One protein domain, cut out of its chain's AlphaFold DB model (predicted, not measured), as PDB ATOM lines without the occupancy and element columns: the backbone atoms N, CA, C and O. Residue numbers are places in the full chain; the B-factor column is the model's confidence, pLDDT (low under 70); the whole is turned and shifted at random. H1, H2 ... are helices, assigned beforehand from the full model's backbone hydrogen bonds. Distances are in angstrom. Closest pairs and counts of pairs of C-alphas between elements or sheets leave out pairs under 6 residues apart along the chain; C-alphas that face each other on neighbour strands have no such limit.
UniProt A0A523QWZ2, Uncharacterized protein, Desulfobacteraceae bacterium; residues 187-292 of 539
ATOM      1  N   MET A 187     -24.679  69.899  14.824       96.88
ATOM      2  CA  MET A 187     -24.724  70.130  13.375       96.88
ATOM      3  C   MET A 187     -26.073  70.708  12.938       96.88
ATOM      4  O   MET A 187     -26.109  71.568  12.061       96.88
ATOM      5  N   LYS A 188     -27.178  70.289  13.571       94.75
ATOM      6  CA  LYS A 188     -28.499  70.895  13.339       94.75
ATOM      7  C   LYS A 188     -28.529  72.363  13.767       94.75
ATOM      8  O   LYS A 188     -28.991  73.192  12.991       94.75
ATOM      9  N   ILE A 189     -28.004  72.672  14.956       94.19
ATOM     10  CA  ILE A 189     -27.893  74.051  15.463       94.19
ATOM     11  C   ILE A 189     -27.013  74.885  14.531       94.19
ATOM     12  O   ILE A 189     -27.446  75.919  14.045       94.19
ATOM     13  N   PHE A 190     -25.817  74.392  14.196       96.94
ATOM     14  CA  PHE A 190     -24.908  75.073  13.279       96.94
ATOM     15  C   PHE A 190     -25.574  75.390  11.939       96.94
ATOM     16  O   PHE A 190     -25.386  76.485  11.415       96.94
ATOM     17  N   LYS A 191     -26.339  74.444  11.380       95.19
ATOM     18  CA  LYS A 191     -27.048  74.637  10.115       95.19
ATOM     19  C   LYS A 191     -28.127  75.714  10.229       95.19
ATOM     20  O   LYS A 191     -28.153  76.603   9.386       95.19
ATOM     21  N   LEU A 192     -28.974  75.639  11.256       94.12
ATOM     22  CA  LEU A 192     -30.044  76.612  11.486       94.12
ATOM     23  C   LEU A 192     -29.468  78.022  11.668       94.12
ATOM     24  O   LEU A 192     -29.787  78.923  10.898       94.12
ATOM     25  N   ASP A 193     -28.523  78.177  12.592       95.12
ATOM     26  CA  ASP A 193     -27.930  79.479  12.886       95.12
ATOM     27  C   ASP A 193     -27.113  80.014  11.692       95.12
ATOM     28  O   ASP A 193     -27.080  81.217  11.434       95.12
ATOM     29  N   SER A 194     -26.456  79.135  10.920       93.50
ATOM     30  CA  SER A 194     -25.768  79.543   9.685       93.50
ATOM     31  C   SER A 194     -26.748  80.072   8.642       93.50
ATOM     32  O   SER A 194     -26.414  81.029   7.947       93.50
ATOM     33  N   GLN A 195     -27.937  79.476   8.520       92.94
ATOM     34  CA  GLN A 195     -28.974  79.959   7.609       92.94
ATOM     35  C   GLN A 195     -29.504  81.323   8.052       92.94
ATOM     36  O   GLN A 195     -29.616  82.219   7.217       92.94
ATOM     37  N   ASP A 196     -29.742  81.510   9.349       95.19
ATOM     38  CA  ASP A 196     -30.149  82.805   9.900       95.19
ATOM     39  C   ASP A 196     -29.091  83.881   9.611       95.19
ATOM     40  O   ASP A 196     -29.423  84.958   9.117       95.19
ATOM     41  N   ILE A 197     -27.802  83.559   9.782       94.44
ATOM     42  CA  ILE A 197     -26.704  84.476   9.439       94.44
ATOM     43  C   ILE A 197     -26.666  84.804   7.945       94.44
ATOM     44  O   ILE A 197     -26.409  85.945   7.555       94.44
ATOM     45  N   VAL A 198     -26.859  83.803   7.086       91.12
ATOM     46  CA  VAL A 198     -26.835  84.002   5.632       91.12
ATOM     47  C   VAL A 198     -27.996  84.892   5.186       91.12
ATOM     48  O   VAL A 198     -27.792  85.722   4.297       91.12
ATOM     49  N   ASN A 199     -29.159  84.778   5.823       92.12
ATOM     50  CA  ASN A 199     -30.367  85.525   5.475       92.12
ATOM     51  C   ASN A 199     -30.446  86.923   6.114       92.12
ATOM     52  O   ASN A 199     -31.214  87.757   5.637       92.12
ATOM     53  N   ASP A 200     -29.667  87.200   7.160       94.25
ATOM     54  CA  ASP A 200     -29.650  88.503   7.827       94.25
ATOM     55  C   ASP A 200     -28.643  89.471   7.174       94.25
ATOM     56  O   ASP A 200     -27.422  89.368   7.340       94.25
ATOM     57  N   ASP A 201     -29.157  90.453   6.431       93.75
ATOM     58  CA  ASP A 201     -28.357  91.504   5.787       93.75
ATOM     59  C   ASP A 201     -27.750  92.515   6.776       93.75
ATOM     60  O   ASP A 201     -26.841  93.268   6.412       93.75
ATOM     61  N   SER A 202     -28.205  92.542   8.034       95.00
ATOM     62  CA  SER A 202     -27.617  93.398   9.071       95.00
ATOM     63  C   SER A 202     -26.243  92.898   9.535       95.00
ATOM     64  O   SER A 202     -25.418  93.686  10.019       95.00
ATOM     65  N   ILE A 203     -25.948  91.610   9.328       93.12
ATOM     66  CA  ILE A 203     -24.673  90.991   9.688       93.12
ATOM     67  C   ILE A 203     -23.638  91.290   8.602       93.12
ATOM     68  O   ILE A 203     -23.590  90.659   7.547       93.12
ATOM     69  N   LYS A 204     -22.760  92.256   8.890       92.31
ATOM     70  CA  LYS A 204     -21.697  92.686   7.964       92.31
ATOM     71  C   LYS A 204     -20.626  91.621   7.731       92.31
ATOM     72  O   LYS A 204     -20.125  91.507   6.617       92.31
ATOM     73  N   ASP A 205     -20.269  90.872   8.772       96.12
ATOM     74  CA  ASP A 205     -19.224  89.844   8.718       96.12
ATOM     75  C   ASP A 205     -19.811  88.456   9.000       96.12
ATOM     76  O   ASP A 205     -19.696  87.890  10.089       96.12
ATOM     77  N   LYS A 206     -20.494  87.914   7.985       96.19
ATOM     78  CA  LYS A 206     -21.140  86.595   8.046       96.19
ATOM     79  C   LYS A 206     -20.129  85.470   8.306       96.19
ATOM     80  O   LYS A 206     -20.466  84.481   8.958       96.19
ATOM     81  N   ALA A 207     -18.888  85.619   7.835       97.19
ATOM     82  CA  ALA A 207     -17.828  84.639   8.055       97.19
ATOM     83  C   ALA A 207     -17.410  84.596   9.531       97.19
ATOM     84  O   ALA A 207     -17.367  83.511  10.117       97.19
ATOM     85  N   GLN A 208     -17.185  85.759  10.155       97.69
ATOM     86  CA  GLN A 208     -16.893  85.833  11.587       97.69
ATOM     87  C   GLN A 208     -18.052  85.299  12.432       97.69
ATOM     88  O   GLN A 208     -17.826  84.468  13.306       97.69
ATOM     89  N   ALA A 209     -19.299  85.673  12.126       97.06
ATOM     90  CA  ALA A 209     -20.463  85.193  12.876       97.06
ATOM     91  C   ALA A 209     -20.579  83.652  12.863       97.06
ATOM     92  O   ALA A 209     -20.791  83.023  13.902       97.06
ATOM     93  N   ARG A 210     -20.356  83.010  11.706       97.31
ATOM     94  CA  ARG A 210     -20.325  81.537  11.605       97.31
ATOM     95  C   ARG A 210     -19.123  80.924  12.325       97.31
ATOM     96  O   ARG A 210     -19.234  79.832  12.900       97.31
ATOM     97  N   ARG A 211     -17.973  81.607  12.325       97.88
ATOM     98  CA  ARG A 211     -16.794  81.173  13.086       97.88
ATOM     99  C   ARG A 211     -17.049  81.224  14.591       97.88
ATOM    100  O   ARG A 211     -16.636  80.298  15.291       97.88
ATOM    101  N   ASP A 212     -17.770  82.227  15.077       97.12
ATOM    102  CA  ASP A 212     -18.123  82.366  16.492       97.12
ATOM    103  C   ASP A 212     -19.045  81.230  16.954       97.12
ATOM    104  O   ASP A 212     -18.799  80.626  17.996       97.12
ATOM    105  N   ILE A 213     -20.050  80.857  16.152       97.25
ATOM    106  CA  ILE A 213     -20.903  79.683  16.431       97.25
ATOM    107  C   ILE A 213     -20.067  78.409  16.471       97.25
ATOM    108  O   ILE A 213     -20.175  77.618  17.407       97.25
ATOM    109  N   THR A 214     -19.195  78.223  15.479       97.44
ATOM    110  CA  THR A 214     -18.294  77.066  15.435       97.44
ATOM    111  C   THR A 214     -17.435  76.992  16.697       97.44
ATOM    112  O   THR A 214     -17.276  75.918  17.272       97.44
ATOM    113  N   THR A 215     -16.921  78.134  17.156       97.81
ATOM    114  CA  THR A 215     -16.102  78.235  18.369       97.81
ATOM    115  C   THR A 215     -16.908  77.871  19.615       97.81
ATOM    116  O   THR A 215     -16.449  77.046  20.400       97.81
ATOM    117  N   LYS A 216     -18.144  78.372  19.750       97.56
ATOM    118  CA  LYS A 216     -19.047  78.002  20.854       97.56
ATOM    119  C   LYS A 216     -19.320  76.499  20.892       97.56
ATOM    120  O   LYS A 216     -19.177  75.876  21.937       97.56
ATOM    121  N   ILE A 217     -19.636  75.890  19.745       97.81
ATOM    122  CA  ILE A 217     -19.858  74.437  19.660       97.81
ATOM    123  C   ILE A 217     -18.583  73.678  20.045       97.81
ATOM    124  O   ILE A 217     -18.651  72.704  20.791       97.81
ATOM    125  N   GLN A 218     -17.415  74.116  19.563       97.62
ATOM    126  CA  GLN A 218     -16.122  73.518  19.910       97.62
ATOM    127  C   GLN A 218     -15.819  73.607  21.411       97.62
ATOM    128  O   GLN A 218     -15.215  72.683  21.946       97.62
ATOM    129  N   GLU A 219     -16.194  74.699  22.076       96.94
ATOM    130  CA  GLU A 219     -16.025  74.882  23.521       96.94
ATOM    131  C   GLU A 219     -16.942  73.948  24.309       96.94
ATOM    132  O   GLU A 219     -16.446  73.174  25.124       96.94
ATOM    133  N   THR A 220     -18.240  73.922  23.992       96.56
ATOM    134  CA  THR A 220     -19.193  73.010  24.642       96.56
ATOM    135  C   THR A 220     -18.819  71.544  24.414       96.56
ATOM    136  O   THR A 220     -18.923  70.726  25.320       96.56
ATOM    137  N   ALA A 221     -18.309  71.183  23.236       96.44
ATOM    138  CA  ALA A 221     -17.933  69.804  22.927       96.44
ATOM    139  C   ALA A 221     -16.834  69.237  23.841       96.44
ATOM    140  O   ALA A 221     -16.807  68.030  24.093       96.44
ATOM    141  N   VAL A 222     -15.940  70.091  24.353       96.88
ATOM    142  CA  VAL A 222     -14.885  69.669  25.289       96.88
ATOM    143  C   VAL A 222     -15.495  69.123  26.582       96.88
ATOM    144  O   VAL A 222     -14.972  68.154  27.130       96.88
ATOM    145  N   GLU A 223     -16.634  69.664  27.022       95.00
ATOM    146  CA  GLU A 223     -17.375  69.190  28.202       95.00
ATOM    147  C   GLU A 223     -17.932  67.768  28.002       95.00
ATOM    148  O   GLU A 223     -18.035  67.000  28.954       95.00
ATOM    149  N   TYR A 224     -18.190  67.374  26.749       94.25
ATOM    150  CA  TYR A 224     -18.627  66.026  26.355       94.25
ATOM    151  C   TYR A 224     -17.456  65.086  26.004       94.25
ATOM    152  O   TYR A 224     -17.649  63.972  25.505       94.25
ATOM    153  N   GLY A 225     -16.211  65.513  26.238       95.19
ATOM    154  CA  GLY A 225     -15.013  64.727  25.939       95.19
ATOM    155  C   GLY A 225     -14.679  64.621  24.447       95.19
ATOM    156  O   GLY A 225     -13.907  63.743  24.060       95.19
ATOM    157  N   LEU A 226     -15.246  65.491  23.606       97.00
ATOM    158  CA  LEU A 226     -14.879  65.613  22.198       97.00
ATOM    159  C   LEU A 226     -13.724  66.600  22.037       97.00
ATOM    160  O   LEU A 226     -13.685  67.673  22.637       97.00
ATOM    161  N   SER A 227     -12.783  66.266  21.158       97.00
ATOM    162  CA  SER A 227     -11.746  67.218  20.765       97.00
ATOM    163  C   SER A 227     -12.315  68.292  19.832       97.00
ATOM    164  O   SER A 227     -13.131  68.004  18.952       97.00
ATOM    165  N   LYS A 228     -11.795  69.527  19.922       96.19
ATOM    166  CA  LYS A 228     -12.131  70.609  18.970       96.19
ATOM    167  C   LYS A 228     -11.921  70.184  17.510       96.19
ATOM    168  O   LYS A 228     -12.651  70.614  16.620       96.19
ATOM    169  N   SER A 229     -10.947  69.305  17.258       96.31
ATOM    170  CA  SER A 229     -10.686  68.733  15.935       96.31
ATOM    171  C   SER A 229     -11.837  67.853  15.434       96.31
ATOM    172  O   SER A 229     -12.184  67.961  14.265       96.31
ATOM    173  N   GLN A 230     -12.431  66.994  16.269       96.56
ATOM    174  CA  GLN A 230     -13.565  66.151  15.854       96.56
ATOM    175  C   GLN A 230     -14.773  67.003  15.454       96.56
ATOM    176  O   GLN A 230     -15.388  66.761  14.420       96.56
ATOM    177  N   VAL A 231     -15.054  68.055  16.225       97.62
ATOM    178  CA  VAL A 231     -16.128  69.012  15.919       97.62
ATOM    179  C   VAL A 231     -15.847  69.772  14.624       97.62
ATOM    180  O   VAL A 231     -16.725  69.885  13.777       97.62
ATOM    181  N   SER A 232     -14.615  70.261  14.449       97.69
ATOM    182  CA  SER A 232     -14.205  70.972  13.229       97.69
ATOM    183  C   SER A 232     -14.375  70.105  11.988       97.69
ATOM    184  O   SER A 232     -14.820  70.591  10.957       97.69
ATOM    185  N   GLU A 233     -14.043  68.817  12.093       97.69
ATOM    186  CA  GLU A 233     -14.214  67.861  11.004       97.69
ATOM    187  C   GLU A 233     -15.691  67.654  10.652       97.69
ATOM    188  O   GLU A 233     -16.036  67.646   9.471       97.69
ATOM    189  N   ALA A 234     -16.558  67.507  11.659       97.50
ATOM    190  CA  ALA A 234     -17.997  67.370  11.452       97.50
ATOM    191  C   ALA A 234     -18.582  68.623  10.778       97.50
ATOM    192  O   ALA A 234     -19.231  68.510   9.740       97.50
ATOM    193  N   ILE A 235     -18.259  69.814  11.295       97.81
ATOM    194  CA  ILE A 235     -18.710  71.096  10.736       97.81
ATOM    195  C   ILE A 235     -18.200  71.281   9.307       97.81
ATOM    196  O   ILE A 235     -18.976  71.655   8.432       97.81
ATOM    197  N   LEU A 236     -16.924  70.982   9.043       97.69
ATOM    198  CA  LEU A 236     -16.345  71.066   7.704       97.69
ATOM    199  C   LEU A 236     -17.076  70.156   6.714       97.69
ATOM    200  O   LEU A 236     -17.381  70.595   5.610       97.69
ATOM    201  N   LYS A 237     -17.371  68.906   7.092       97.19
ATOM    202  CA  LYS A 237     -18.105  67.971   6.225       97.19
ATOM    203  C   LYS A 237     -19.531  68.450   5.964       97.19
ATOM    204  O   LYS A 237     -19.960  68.432   4.815       97.19
ATOM    205  N   THR A 238     -20.244  68.896   6.998       95.75
ATOM    206  CA  THR A 238     -21.627  69.380   6.871       95.75
ATOM    207  C   THR A 238     -21.701  70.661   6.041       95.75
ATOM    208  O   THR A 238     -22.410  70.690   5.039       95.75
ATOM    209  N   ALA A 239     -20.932  71.693   6.404       96.81
ATOM    210  CA  ALA A 239     -20.905  72.965   5.682       96.81
ATOM    211  C   ALA A 239     -20.356  72.797   4.260       96.81
ATOM    212  O   ALA A 239     -20.898  73.363   3.317       96.81
ATOM    213  N   GLY A 240     -19.295  72.001   4.108       96.75
ATOM    214  CA  GLY A 240     -18.656  71.708   2.829       96.75
ATOM    215  C   GLY A 240     -19.602  71.031   1.848       96.75
ATOM    216  O   GLY A 240     -19.720  71.487   0.715       96.75
ATOM    217  N   ALA A 241     -20.311  69.987   2.285       94.25
ATOM    218  CA  ALA A 241     -21.282  69.291   1.445       94.25
ATOM    219  C   ALA A 241     -22.455  70.196   1.034       94.25
ATOM    220  O   ALA A 241     -22.889  70.148  -0.113       94.25
ATOM    221  N   GLU A 242     -22.950  71.038   1.945       92.75
ATOM    222  CA  GLU A 242     -24.036  71.980   1.648       92.75
ATOM    223  C   GLU A 242     -23.595  73.079   0.670       92.75
ATOM    224  O   GLU A 242     -24.287  73.346  -0.310       92.75
ATOM    225  N   ALA A 243     -22.413  73.665   0.872       95.25
ATOM    226  CA  ALA A 243     -21.860  74.672  -0.030       95.25
ATOM    227  C   ALA A 243     -21.559  74.109  -1.428       95.25
ATOM    228  O   ALA A 243     -21.812  74.789  -2.425       95.25
ATOM    229  N   ASP A 244     -21.038  72.880  -1.504       93.50
ATOM    230  CA  ASP A 244     -20.779  72.174  -2.763       93.50
ATOM    231  C   ASP A 244     -22.082  71.918  -3.531       93.50
ATOM    232  O   ASP A 244     -22.183  72.259  -4.710       93.50
ATOM    233  N   LEU A 245     -23.118  71.431  -2.836       91.00
ATOM    234  CA  LEU A 245     -24.446  71.192  -3.403       91.00
ATOM    235  C   LEU A 245     -25.110  72.478  -3.914       91.00
ATOM    236  O   LEU A 245     -25.699  72.482  -4.992       91.00
ATOM    237  N   LEU A 246     -25.027  73.568  -3.146       89.12
ATOM    238  CA  LEU A 246     -25.704  74.830  -3.461       89.12
ATOM    239  C   LEU A 246     -24.886  75.756  -4.370       89.12
ATOM    240  O   LEU A 246     -25.396  76.786  -4.809       89.12
ATOM    241  N   GLY A 247     -23.620  75.432  -4.640       92.38
ATOM    242  CA  GLY A 247     -22.718  76.304  -5.389       92.38
ATOM    243  C   GLY A 247     -22.407  77.621  -4.668       92.38
ATOM    244  O   GLY A 247     -22.313  78.667  -5.310       92.38
ATOM    245  N   LYS A 248     -22.261  77.584  -3.338       96.44
ATOM    246  CA  LYS A 248     -22.057  78.770  -2.487       96.44
ATOM    247  C   LYS A 248     -20.706  78.740  -1.762       96.44
ATOM    248  O   LYS A 248     -20.649  78.485  -0.561       96.44
ATOM    249  N   PRO A 249     -19.582  78.981  -2.454       97.38
ATOM    250  CA  PRO A 249     -18.254  78.919  -1.837       97.38
ATOM    251  C   PRO A 249     -18.041  79.968  -0.731       97.38
ATOM    252  O   PRO A 249     -17.264  79.733   0.191       97.38
ATOM    253  N   GLU A 250     -18.731  81.109  -0.786       96.19
ATOM    254  CA  GLU A 250     -18.685  82.156   0.242       96.19
ATOM    255  C   GLU A 250     -19.172  81.676   1.616       96.19
ATOM    256  O   GLU A 250     -18.710  82.169   2.645       96.19
ATOM    257  N   GLU A 251     -20.032  80.656   1.653       95.31
ATOM    258  CA  GLU A 251     -20.478  80.033   2.895       95.31
ATOM    259  C   GLU A 251     -19.349  79.292   3.631       95.31
ATOM    260  O   GLU A 251     -19.448  79.050   4.831       95.31
ATOM    261  N   LEU A 252     -18.242  78.987   2.952       98.06
ATOM    262  CA  LEU A 252     -17.069  78.335   3.535       98.06
ATOM    263  C   LEU A 252     -15.994  79.323   4.004       98.06
ATOM    264  O   LEU A 252     -14.962  78.898   4.522       98.06
ATOM    265  N   ALA A 253     -16.220  80.635   3.872       97.88
ATOM    266  CA  ALA A 253     -15.238  81.653   4.252       97.88
ATOM    267  C   ALA A 253     -14.825  81.564   5.734       97.88
ATOM    268  O   ALA A 253     -13.654  81.762   6.052       97.88
ATOM    269  N   PHE A 254     -15.747  81.168   6.623       98.25
ATOM    270  CA  PHE A 254     -15.478  81.019   8.060       98.25
ATOM    271  C   PHE A 254     -14.379  79.992   8.380       98.25
ATOM    272  O   PHE A 254     -13.771  80.062   9.446       98.25
ATOM    273  N   LEU A 255     -14.090  79.049   7.472       97.94
ATOM    274  CA  LEU A 255     -13.007  78.077   7.649       97.94
ATOM    275  C   LEU A 255     -11.628  78.747   7.689       97.94
ATOM    276  O   LEU A 255     -10.715  78.219   8.326       97.94
ATOM    277  N   TYR A 256     -11.492  79.895   7.026       98.00
ATOM    278  CA  TYR A 256     -10.269  80.694   6.936       98.00
ATOM    279  C   TYR A 256     -10.260  81.864   7.925       98.00
ATOM    280  O   TYR A 256      -9.264  82.575   8.029       98.00
ATOM    281  N   THR A 257     -11.356  82.064   8.660       97.88
ATOM    282  CA  THR A 257     -11.459  83.099   9.683       97.88
ATOM    283  C   THR A 257     -10.838  82.594  10.992       97.88
ATOM    284  O   THR A 257     -11.269  81.557  11.521       97.88
ATOM    285  N   PRO A 258      -9.829  83.294  11.541       97.12
ATOM    286  CA  PRO A 258      -9.266  82.954  12.841       97.12
ATOM    287  C   PRO A 258     -10.314  83.069  13.953       97.12
ATOM    288  O   PRO A 258     -11.150  83.969  13.934       97.12
ATOM    289  N   ASP A 259     -10.275  82.171  14.937       94.94
ATOM    290  CA  ASP A 259     -11.041  82.366  16.175       94.94
ATOM    291  C   ASP A 259     -10.379  83.395  17.107       94.94
ATOM    292  O   ASP A 259      -9.372  84.026  16.777       94.94
ATOM    293  N   SER A 260     -10.924  83.532  18.318       92.12
ATOM    294  CA  SER A 260     -10.373  84.370  19.389       92.12
ATOM    295  C   SER A 260      -8.925  84.025  19.771       92.12
ATOM    296  O   SER A 260      -8.243  84.853  20.374       92.12
ATOM    297  N   THR A 261      -8.430  82.835  19.412       93.12
ATOM    298  CA  THR A 261      -7.039  82.409  19.631       93.12
ATOM    299  C   THR A 261      -6.126  82.700  18.439       93.12
ATOM    300  O   THR A 261      -4.917  82.480  18.524       93.12
ATOM    301  N   GLY A 262      -6.676  83.226  17.342       95.12
ATOM    302  CA  GLY A 262      -5.941  83.521  16.120       95.12
ATOM    303  C   GLY A 262      -5.706  82.299  15.231       95.12
ATOM    304  O   GLY A 262      -4.830  82.360  14.372       95.12
ATOM    305  N   VAL A 263      -6.462  81.208  15.414       95.12
ATOM    306  CA  VAL A 263      -6.317  79.973  14.625       95.12
ATOM    307  C   VAL A 263      -7.546  79.752  13.741       95.12
ATOM    308  O   VAL A 263      -8.684  79.695  14.230       95.12
ATOM    309  N   ALA A 264      -7.337  79.604  12.432       97.12
ATOM    310  CA  ALA A 264      -8.392  79.216  11.500       97.12
ATOM    311  C   ALA A 264      -8.506  77.685  11.393       97.12
ATOM    312  O   ALA A 264      -7.562  76.942  11.666       97.12
ATOM    313  N   ILE A 265      -9.668  77.180  10.969       96.25
ATOM    314  CA  ILE A 265      -9.872  75.730  10.788       96.25
ATOM    315  C   ILE A 265      -8.988  75.213   9.648       96.25
ATOM    316  O   ILE A 265      -8.379  74.150   9.770       96.25
ATOM    317  N   ALA A 266      -8.885  75.987   8.567       96.44
ATOM    318  CA  ALA A 266      -8.074  75.666   7.399       96.44
ATOM    319  C   ALA A 266      -6.557  75.687   7.673       96.44
ATOM    320  O   ALA A 266      -5.812  75.062   6.922       96.44
ATOM    321  N   ASP A 267      -6.096  76.325   8.757       95.88
ATOM    322  CA  ASP A 267      -4.678  76.306   9.153       95.88
ATOM    323  C   ASP A 267      -4.237  74.926   9.663       95.88
ATOM    324  O   ASP A 267      -3.045  74.612   9.700       95.88
ATOM    325  N   ASN A 268      -5.187  74.076  10.066       96.06
ATOM    326  CA  ASN A 268      -4.890  72.708  10.458       96.06
ATOM    327  C   ASN A 268      -4.610  71.853   9.205       96.06
ATOM    328  O   ASN A 268      -5.512  71.678   8.378       96.06
ATOM    329  N   PRO A 269      -3.423  71.221   9.084       95.88
ATOM    330  CA  PRO A 269      -3.077  70.394   7.926       95.88
ATOM    331  C   PRO A 269      -4.069  69.258   7.645       95.88
ATOM    332  O   PRO A 269      -4.231  68.866   6.494       95.88
ATOM    333  N   LYS A 270      -4.764  68.750   8.675       95.69
ATOM    334  CA  LYS A 270      -5.803  67.717   8.527       95.69
ATOM    335  C   LYS A 270      -7.005  68.214   7.712       95.69
ATOM    336  O   LYS A 270      -7.689  67.412   7.084       95.69
ATOM    337  N   PHE A 271      -7.288  69.515   7.757       97.12
ATOM    338  CA  PHE A 271      -8.489  70.118   7.178       97.12
ATOM    339  C   PHE A 271      -8.213  70.954   5.934       97.12
ATOM    340  O   PHE A 271      -9.125  71.115   5.130       97.12
ATOM    341  N   ALA A 272      -6.985  71.440   5.745       96.00
ATOM    342  CA  ALA A 272      -6.610  72.303   4.627       96.00
ATOM    343  C   ALA A 272      -7.002  71.722   3.253       96.00
ATOM    344  O   ALA A 272      -7.630  72.402   2.439       96.00
ATOM    345  N   GLU A 273      -6.686  70.446   3.009       95.69
ATOM    346  CA  GLU A 273      -6.998  69.775   1.740       95.69
ATOM    347  C   GLU A 273      -8.511  69.618   1.535       95.69
ATOM    348  O   GLU A 273      -9.044  69.962   0.481       95.69
ATOM    349  N   ALA A 274      -9.228  69.160   2.566       96.62
ATOM    350  CA  ALA A 274     -10.676  68.986   2.506       96.62
ATOM    351  C   ALA A 274     -11.414  70.327   2.324       96.62
ATOM    352  O   ALA A 274     -12.332  70.410   1.511       96.62
ATOM    353  N   ALA A 275     -10.988  71.384   3.021       97.50
ATOM    354  CA  ALA A 275     -11.531  72.731   2.869       97.50
ATOM    355  C   ALA A 275     -11.330  73.265   1.446       97.50
ATOM    356  O   ALA A 275     -12.279  73.762   0.841       97.50
ATOM    357  N   THR A 276     -10.128  73.099   0.886       97.31
ATOM    358  CA  THR A 276      -9.828  73.493  -0.499       97.31
ATOM    359  C   THR A 276     -10.730  72.748  -1.480       97.31
ATOM    360  O   THR A 276     -11.383  73.370  -2.315       97.31
ATOM    361  N   ARG A 277     -10.857  71.425  -1.320       97.44
ATOM    362  CA  ARG A 277     -11.704  70.587  -2.174       97.44
ATOM    363  C   ARG A 277     -13.175  71.009  -2.148       97.44
ATOM    364  O   ARG A 277     -13.796  71.060  -3.204       97.44
ATOM    365  N   TYR A 278     -13.739  71.308  -0.977       97.88
ATOM    366  CA  TYR A 278     -15.132  71.762  -0.885       97.88
ATOM    367  C   TYR A 278     -15.342  73.140  -1.523       97.88
ATOM    368  O   TYR A 278     -16.348  73.353  -2.194       97.88
ATOM    369  N   VAL A 279     -14.383  74.061  -1.376       97.81
ATOM    370  CA  VAL A 279     -14.437  75.373  -2.042       97.81
ATOM    371  C   VAL A 279     -14.380  75.221  -3.565       97.81
ATOM    372  O   VAL A 279     -15.163  75.852  -4.274       97.81
ATOM    373  N   GLU A 280     -13.490  74.373  -4.081       97.00
ATOM    374  CA  GLU A 280     -13.391  74.086  -5.518       97.00
ATOM    375  C   GLU A 280     -14.653  73.409  -6.067       97.00
ATOM    376  O   GLU A 280     -15.126  73.791  -7.142       97.00
ATOM    377  N   GLY A 281     -15.225  72.461  -5.316       92.25
ATOM    378  CA  GLY A 281     -16.511  71.831  -5.626       92.25
ATOM    379  C   GLY A 281     -17.626  72.866  -5.755       92.25
ATOM    380  O   GLY A 281     -18.196  73.030  -6.835       92.25
ATOM    381  N   ALA A 282     -17.820  73.687  -4.718       95.69
ATOM    382  CA  ALA A 282     -18.817  74.756  -4.710       95.69
ATOM    383  C   ALA A 282     -18.626  75.760  -5.862       95.69
ATOM    384  O   ALA A 282     -19.594  76.176  -6.501       95.69
ATOM    385  N   LEU A 283     -17.382  76.127  -6.192       94.69
ATOM    386  CA  LEU A 283     -17.081  76.983  -7.346       94.69
ATOM    387  C   LEU A 283     -17.453  76.326  -8.680       94.69
ATOM    388  O   LEU A 283     -17.944  77.007  -9.585       94.69
ATOM    389  N   SER A 284     -17.196  75.027  -8.822       91.50
ATOM    390  CA  SER A 284     -17.567  74.258 -10.009       91.50
ATOM    391  C   SER A 284     -19.087  74.180 -10.157       91.50
ATOM    392  O   SER A 284     -19.609  74.479 -11.235       91.50
ATOM    393  N   THR A 285     -19.803  73.863  -9.074       86.50
ATOM    394  CA  THR A 285     -21.270  73.831  -9.049       86.50
ATOM    395  C   THR A 285     -21.858  75.195  -9.403       86.50
ATOM    396  O   THR A 285     -22.717  75.273 -10.278       86.50
ATOM    397  N   ARG A 286     -21.330  76.293  -8.844       94.62
ATOM    398  CA  ARG A 286     -21.778  77.654  -9.187       94.62
ATOM    399  C   ARG A 286     -21.648  77.955 -10.677       94.62
ATOM    400  O   ARG A 286     -22.603  78.410 -11.299       94.62
ATOM    401  N   LYS A 287     -20.490  77.652 -11.274       90.94
ATOM    402  CA  LYS A 287     -20.260  77.845 -12.719       90.94
ATOM    403  C   LYS A 287     -21.221  77.016 -13.569       90.94
ATOM    404  O   LYS A 287     -21.668  77.484 -14.620       90.94
ATOM    405  N   ALA A 288     -21.528  75.792 -13.141       83.38
ATOM    406  CA  ALA A 288     -22.494  74.935 -13.820       83.38
ATOM    407  C   ALA A 288     -23.906  75.537 -13.758       83.38
ATOM    408  O   ALA A 288     -24.535  75.684 -14.806       83.38
ATOM    409  N   LEU A 289     -24.351  75.973 -12.574       80.56
ATOM    410  CA  LEU A 289     -25.648  76.625 -12.367       80.56
ATOM    411  C   LEU A 289     -25.773  77.931 -13.165       80.56
ATOM    412  O   LEU A 289     -26.775  78.147 -13.841       80.56
ATOM    413  N   GLU A 290     -24.744  78.780 -13.173       84.38
ATOM    414  CA  GLU A 290     -24.718  80.017 -13.969       84.38
ATOM    415  C   GLU A 290     -24.803  79.732 -15.475       84.38
ATOM    416  O   GLU A 290     -25.536  80.400 -16.210       84.38
ATOM    417  N   THR A 291     -24.073  78.718 -15.945       82.75
ATOM    418  CA  THR A 291     -24.111  78.298 -17.351       82.75
ATOM    419  C   THR A 291     -25.491  77.769 -17.719       82.75
ATOM    420  O   THR A 291     -26.022  78.116 -18.774       82.75
ATOM    421  N   GLU A 292     -26.096  76.961 -16.852       77.38
ATOM    422  CA  GLU A 292     -27.440  76.439 -17.056       77.38
ATOM    423  C   GLU A 292     -28.489  77.553 -17.064       77.38
ATOM    424  O   GLU A 292     -29.306  77.600 -17.985       77.38
TER     425      GLU A 292
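Overview. This is residues 187 to 292 of the 539 residues of an uncharacterized protein of Desulfobacteraceae bacterium (UniProt A0A523QWZ2). Helices H3, H4 and H5 run nearly aligned, centres in a triangle, and the hairpin of H1 and H2 packs aslant on H3 and H4. Residues 199 to 204 stick out. The printed part has 106 residues with five named helices, all helix, compact: radius of gyration of the C-alphas 13.6 A, spans 47, 33 and 24 A.

Along the chain. H1 is residues 187 to 199, from C-alpha (-24.724, 70.130, 13.375); H2, 206 to 223; H3, 228 to 246; H4, 249 to 256; H5, 269 to 292, 35.4 A long, to C-alpha (-27.440, 76.439, -17.056).

Arrangement. H3, the hub, touches the other four, H5 at a shallow tilt of 12 degrees, closest C-alphas Asp 244 and Ala 282, 3.8 A. Every O i to N i+4 pair is within hydrogen-bond range in H1 and H3, 12 of 14 in H2, 18 of 20 in H5, 0 of 4 in H4, where 4 of 5 O i to N i+3 pairs are.

Size, cuts and confidence. The printed part has no cut; the H4 to H5 link is long; no printed residue is under 70.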